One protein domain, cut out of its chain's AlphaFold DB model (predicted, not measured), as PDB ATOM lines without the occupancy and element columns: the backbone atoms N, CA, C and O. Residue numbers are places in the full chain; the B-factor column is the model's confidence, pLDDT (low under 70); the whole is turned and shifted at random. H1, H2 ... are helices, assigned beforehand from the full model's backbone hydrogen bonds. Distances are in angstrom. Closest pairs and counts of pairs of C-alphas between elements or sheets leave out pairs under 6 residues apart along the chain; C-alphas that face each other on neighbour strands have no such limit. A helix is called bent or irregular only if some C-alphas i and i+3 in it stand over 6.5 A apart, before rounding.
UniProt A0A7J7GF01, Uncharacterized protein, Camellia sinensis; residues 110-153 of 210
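AT A GLANCE: This is residues 110 to 153 of the 210 residues of an uncharacterized protein of Camellia sinensis (UniProt A0A7J7GF01). One long, single helix, H1, makes most of the length, and beyond its last residue a tight link turns the backbone into a much shorter helix, H2, like the hook at the end of a long shaft. Past H2 a short tail, residues 148 to 153, has no named element. The printed part has 44 residues with two named helices, H1 then H2 along the chain, and no named strand; the class is all helix. It is extended, with a radius of gyration of the C-alphas of 17.0 A, and its outline is a rod spanning 52 by 21 by 9 A.

IN THESE COORDINATES: Find C-alpha 110 at (-46.859, -19.524, -36.108); from there H1, residues 110 to 135, runs 37.6 A to C-alpha 135 at (-39.408, -22.401, 0.655). Then look at C-alpha 140 at (-35.966, -20.210, 9.261), where H2, residues 140 to 147, begins; it ends 10.5 A away at C-alpha 147. Compare the z values: they rise from the first to the last C-alpha of H1 and fall from the first to the last of H2.

HOW THE PARTS SIT: Start from H1, whose residues 110 to 134 stand free. H1 and H2 are only just apart, their closest C-alphas being 8.2 A from each other. Residues 136 to 142, of which 140 to 142 belong to H2, stand free, and so do residues 146 to 152. In H2 every O i to N i+4 pair is within hydrogen-bond range; in H1 it is 21 of 22. Neither helix is bent.

THE WHOLE: The C-alphas of Trp 110 and Lys 153, the two farthest apart, are 52.8 A from each other. The printed part has no cut, and the link from H1 to H2, four residues, is tight. Check the B-factor column: the mean pLDDT of the printed part is 74.6, and residues 131 to 153 are under 70.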
ATOM      1  N   TRP A 110     -45.990 -19.950 -37.203       84.19
ATOM      2  CA  TRP A 110     -46.859 -19.524 -36.108       84.19
ATOM      3  C   TRP A 110     -47.176 -20.632 -35.098       84.19
ATOM      4  O   TRP A 110     -47.284 -20.341 -33.908       84.19
ATOM      5  N   GLN A 111     -47.261 -21.898 -35.523       86.81
ATOM      6  CA  GLN A 111     -47.395 -23.025 -34.591       86.81
ATOM      7  C   GLN A 111     -46.170 -23.136 -33.680       86.81
ATOM      8  O   GLN A 111     -46.335 -23.403 -32.493       86.81
ATOM      9  N   TYR A 112     -44.962 -22.853 -34.183       88.25
ATOM     10  CA  TYR A 112     -43.765 -22.801 -33.337       88.25
ATOM     11  C   TYR A 112     -43.814 -21.668 -32.320       88.25
ATOM     12  O   TYR A 112     -43.423 -21.874 -31.175       88.25
ATOM     13  N   VAL A 113     -44.329 -20.495 -32.696       92.81
ATOM     14  CA  VAL A 113     -44.489 -19.371 -31.761       92.81
ATOM     15  C   VAL A 113     -45.442 -19.748 -30.625       92.81
ATOM     16  O   VAL A 113     -45.122 -19.533 -29.457       92.81
ATOM     17  N   ILE A 114     -46.582 -20.364 -30.948       92.50
ATOM     18  CA  ILE A 114     -47.568 -20.803 -29.950       92.50
ATOM     19  C   ILE A 114     -46.996 -21.932 -29.079       92.50
ATOM     20  O   ILE A 114     -47.146 -21.897 -27.859       92.50
ATOM     21  N   ALA A 115     -46.302 -22.903 -29.682       88.94
ATOM     22  CA  ALA A 115     -45.666 -24.002 -28.959       88.94
ATOM     23  C   ALA A 115     -44.575 -23.503 -28.002       88.94
ATOM     24  O   ALA A 115     -44.537 -23.928 -26.850       88.94
ATOM     25  N   LEU A 116     -43.729 -22.567 -28.441       92.81
ATOM     26  CA  LEU A 116     -42.691 -21.958 -27.609       92.81
ATOM     27  C   LEU A 116     -43.310 -21.167 -26.450       92.81
ATOM     28  O   LEU A 116     -42.858 -21.289 -25.314       92.81
ATOM     29  N   LEU A 117     -44.363 -20.393 -26.718       94.69
ATOM     30  CA  LEU A 117     -45.074 -19.629 -25.695       94.69
ATOM     31  C   LEU A 117     -45.685 -20.551 -24.630       94.69
ATOM     32  O   LEU A 117     -45.470 -20.336 -23.438       94.69
ATOM     33  N   LEU A 118     -46.399 -21.601 -25.053       91.19
ATOM     34  CA  LEU A 118     -46.966 -22.609 -24.151       91.19
ATOM     35  C   LEU A 118     -45.880 -23.336 -23.358       91.19
ATOM     36  O   LEU A 118     -46.048 -23.573 -22.164       91.19
ATOM     37  N   PHE A 119     -44.761 -23.668 -23.997       94.56
ATOM     38  CA  PHE A 119     -43.639 -24.333 -23.348       94.56
ATOM     39  C   PHE A 119     -43.019 -23.465 -22.250       94.56
ATOM     40  O   PHE A 119     -42.851 -23.932 -21.124       94.56
ATOM     41  N   VAL A 120     -42.754 -22.187 -22.534       94.38
ATOM     42  CA  VAL A 120     -42.222 -21.240 -21.542       94.38
ATOM     43  C   VAL A 120     -43.211 -21.033 -20.398       94.38
ATOM     44  O   VAL A 120     -42.808 -21.035 -19.238       94.38
ATOM     45  N   LEU A 121     -44.506 -20.924 -20.700       92.62
ATOM     46  CA  LEU A 121     -45.550 -20.773 -19.686       92.62
ATOM     47  C   LEU A 121     -45.674 -22.026 -18.796       92.62
ATOM     48  O   LEU A 121     -45.851 -21.920 -17.580       92.62
ATOM     49  N   THR A 122     -45.494 -23.213 -19.380       91.44
ATOM     50  CA  THR A 122     -45.489 -24.500 -18.663       91.44
ATOM     51  C   THR A 122     -44.255 -24.646 -17.768       91.44
ATOM     52  O   THR A 122     -44.377 -25.053 -16.609       91.44
ATOM     53  N   ILE A 123     -43.069 -24.273 -18.262       93.00
ATOM     54  CA  ILE A 123     -41.837 -24.256 -17.460       93.00
ATOM     55  C   ILE A 123     -41.947 -23.239 -16.326       93.00
ATOM     56  O   ILE A 123     -41.640 -23.590 -15.191       93.00
ATOM     57  N   GLY A 124     -42.423 -22.021 -16.600       88.50
ATOM     58  CA  GLY A 124     -42.620 -20.990 -15.577       88.50
ATOM     59  C   GLY A 124     -43.495 -21.498 -14.432       88.50
ATOM     60  O   GLY A 124     -43.084 -21.458 -13.275       88.50
ATOM     61  N   SER A 125     -44.628 -22.119 -14.772       89.12
ATOM     62  CA  SER A 125     -45.544 -22.706 -13.785       89.12
ATOM     63  C   SER A 125     -44.894 -23.843 -12.983       89.12
ATOM     64  O   SER A 125     -45.087 -23.956 -11.774       89.12
ATOM     65  N   SER A 126     -44.085 -24.682 -13.639       84.06
ATOM     66  CA  SER A 126     -43.392 -25.807 -12.991       84.06
ATOM     67  C   SER A 126     -42.279 -25.343 -12.046       84.06
ATOM     68  O   SER A 126     -42.084 -25.934 -10.983       84.06
ATOM     69  N   VAL A 127     -41.559 -24.279 -12.406       87.31
ATOM     70  CA  VAL A 127     -40.479 -23.708 -11.589       87.31
ATOM     71  C   VAL A 127     -41.044 -22.965 -10.378       87.31
ATOM     72  O   VAL A 127     -40.520 -23.131  -9.278       87.31
ATOM     73  N   GLU A 128     -42.138 -22.216 -10.536       80.25
ATOM     74  CA  GLU A 128     -42.814 -21.551  -9.415       80.25
ATOM     75  C   GLU A 128     -43.313 -22.562  -8.375       80.25
ATOM     76  O   GLU A 128     -43.019 -22.420  -7.187       80.25
ATOM     77  N   LEU A 129     -43.987 -23.630  -8.813       71.38
ATOM     78  CA  LEU A 129     -44.418 -24.720  -7.929       71.38
ATOM     79  C   LEU A 129     -43.229 -25.467  -7.305       71.38
ATOM     80  O   LEU A 129     -43.260 -25.787  -6.115       71.38
ATOM     81  N   GLY A 130     -42.163 -25.708  -8.074       74.38
ATOM     82  CA  GLY A 130     -40.950 -26.369  -7.595       74.38
ATOM     83  C   GLY A 130     -40.241 -25.585  -6.488       74.38
ATOM     84  O   GLY A 130     -39.937 -26.147  -5.436       74.38
ATOM     85  N   ILE A 131     -40.042 -24.279  -6.674       69.00
ATOM     86  CA  ILE A 131     -39.370 -23.412  -5.695       69.00
ATOM     87  C   ILE A 131     -40.275 -23.152  -4.479       69.00
ATOM     88  O   ILE A 131     -39.818 -23.263  -3.338       69.00
ATOM     89  N   ALA A 132     -41.569 -22.885  -4.685       61.69
ATOM     90  CA  ALA A 132     -42.517 -22.670  -3.589       61.69
ATOM     91  C   ALA A 132     -42.668 -23.907  -2.684       61.69
ATOM     92  O   ALA A 132     -42.845 -23.767  -1.471       61.69
ATOM     93  N   SER A 133     -42.537 -25.117  -3.245       60.66
ATOM     94  CA  SER A 133     -42.593 -26.365  -2.471       60.66
ATOM     95  C   SER A 133     -41.428 -26.534  -1.487       60.66
ATOM     96  O   SER A 133     -41.581 -27.217  -0.471       60.66
ATOM     97  N   GLN A 134     -40.294 -25.879  -1.753       58.84
ATOM     98  CA  GLN A 134     -39.108 -25.935  -0.903       58.84
ATOM     99  C   GLN A 134     -39.103 -24.800   0.125       58.84
ATOM    100  O   GLN A 134     -38.870 -25.055   1.301       58.84
ATOM    101  N   ILE A 135     -39.458 -23.567  -0.256       58.84
ATOM    102  CA  ILE A 135     -39.408 -22.401   0.655       58.84
ATOM    103  C   ILE A 135     -40.264 -22.606   1.918       58.84
ATOM    104  O   ILE A 135     -39.869 -22.184   3.000       58.84
ATOM    105  N   ASN A 136     -41.391 -23.314   1.814       57.34
ATOM    106  CA  ASN A 136     -42.282 -23.570   2.952       57.34
ATOM    107  C   ASN A 136     -41.796 -24.699   3.890       57.34
ATOM    108  O   ASN A 136     -42.421 -24.970   4.915       57.34
ATOM    109  N   ARG A 137     -40.704 -25.390   3.532       56.50
ATOM    110  CA  ARG A 137     -40.110 -26.499   4.297       56.50
ATOM    111  C   ARG A 137     -38.705 -26.216   4.827       56.50
ATOM    112  O   ARG A 137     -38.210 -27.014   5.620       56.50
ATOM    113  N   LEU A 138     -38.073 -25.108   4.434       59.34
ATOM    114  CA  LEU A 138     -36.773 -24.739   4.988       59.34
ATOM    115  C   LEU A 138     -36.914 -24.225   6.437       59.34
ATOM    116  O   LEU A 138     -37.773 -23.381   6.706       59.34
ATOM    117  N   PRO A 139     -36.054 -24.666   7.376       60.56
ATOM    118  CA  PRO A 139     -35.970 -24.052   8.696       60.56
ATOM    119  C   PRO A 139     -35.563 -22.568   8.569       60.56
ATOM    120  O   PRO A 139     -34.712 -22.227   7.739       60.56
ATOM    121  N   PRO A 140     -36.130 -21.665   9.396       62.69
ATOM    122  CA  PRO A 140     -35.966 -20.210   9.261       62.69
ATOM    123  C   PRO A 140     -34.513 -19.727   9.403       62.69
ATOM    124  O   PRO A 140     -34.197 -18.605   9.011       62.69
ATOM    125  N   GLU A 141     -33.620 -20.563   9.935       61.84
ATOM    126  CA  GLU A 141     -32.186 -20.279  10.053       61.84
ATOM    127  C   GLU A 141     -31.469 -20.255   8.696       61.84
ATOM    128  O   GLU A 141     -30.628 -19.388   8.463       61.84
ATOM    129  N   VAL A 142     -31.841 -21.141   7.767       64.19
ATOM    130  CA  VAL A 142     -31.221 -21.208   6.433       64.19
ATOM    131  C   VAL A 142     -31.731 -20.068   5.545       64.19
ATOM    132  O   VAL A 142     -30.962 -19.473   4.794       64.19
ATOM    133  N   VAL A 143     -33.006 -19.687   5.686       66.94
ATOM    134  CA  VAL A 143     -33.586 -18.537   4.969       66.94
ATOM    135  C   VAL A 143     -32.921 -17.228   5.402       66.94
ATOM    136  O   VAL A 143     -32.577 -16.414   4.547       66.94
ATOM    137  N   LYS A 144     -32.667 -17.034   6.705       63.81
ATOM    138  CA  LYS A 144     -31.926 -15.861   7.200       63.81
ATOM    139  C   LYS A 144     -30.488 -15.827   6.686       63.81
ATOM    140  O   LYS A 144     -30.037 -14.779   6.246       63.81
ATOM    141  N   TYR A 145     -29.810 -16.974   6.629       64.56
ATOM    142  CA  TYR A 145     -28.465 -17.066   6.053       64.56
ATOM    143  C   TYR A 145     -28.411 -16.651   4.568       64.56
ATOM    144  O   TYR A 145     -27.480 -15.963   4.164       64.56
ATOM    145  N   PHE A 146     -29.416 -17.012   3.760       66.50
ATOM    146  CA  PHE A 146     -29.485 -16.593   2.351       66.50
ATOM    147  C   PHE A 146     -29.956 -15.147   2.143       66.50
ATOM    148  O   PHE A 146     -29.690 -14.570   1.091       66.50
ATOM    149  N   THR A 147     -30.657 -14.566   3.118       68.06
ATOM    150  CA  THR A 147     -31.242 -13.219   3.003       68.06
ATOM    151  C   THR A 147     -30.335 -12.136   3.604       68.06
ATOM    152  O   THR A 147     -30.400 -10.984   3.174       68.06
ATOM    153  N   ASP A 148     -29.454 -12.485   4.548       64.44
ATOM    154  CA  ASP A 148     -28.560 -11.545   5.230       64.44
ATOM    155  C   ASP A 148     -27.144 -11.522   4.601       64.44
ATOM    156  O   ASP A 148     -26.386 -12.484   4.745       64.44
ATOM    157  N   PRO A 149     -26.694 -10.406   3.986       62.38
ATOM    158  CA  PRO A 149     -25.390 -10.319   3.304       62.38
ATOM    159  C   PRO A 149     -24.167 -10.337   4.244       62.38
ATOM    160  O   PRO A 149     -23.034 -10.358   3.773       62.38
ATOM    161  N   ASN A 150     -24.380 -10.322   5.564       61.88
ATOM    162  CA  ASN A 150     -23.333 -10.361   6.595       61.88
ATOM    163  C   ASN A 150     -23.313 -11.687   7.384       61.88
ATOM    164  O   ASN A 150     -22.623 -11.794   8.403       61.88
ATOM    165  N   ALA A 151     -24.079 -12.696   6.962       60.94
ATOM    166  CA  ALA A 151     -24.103 -13.996   7.622       60.94
ATOM    167  C   ALA A 151     -22.820 -14.790   7.304       60.94
ATOM    168  O   ALA A 151     -22.665 -15.374   6.239       60.94
ATOM    169  N   ILE A 152     -21.870 -14.793   8.243       58.47
ATOM    170  CA  ILE A 152     -20.539 -15.424   8.091       58.47
ATOM    171  C   ILE A 152     -20.479 -16.823   8.731       58.47
ATOM    172  O   ILE A 152     -19.521 -17.569   8.533       58.47
ATOM    173  N   LYS A 153     -21.498 -17.212   9.508       58.12
ATOM    174  CA  LYS A 153     -21.554 -18.523  10.168       58.12
ATOM    175  C   LYS A 153     -22.443 -19.473   9.365       58.12
ATOM    176  O   LYS A 153     -23.635 -19.187   9.261       58.12
TER     177      LYS A 153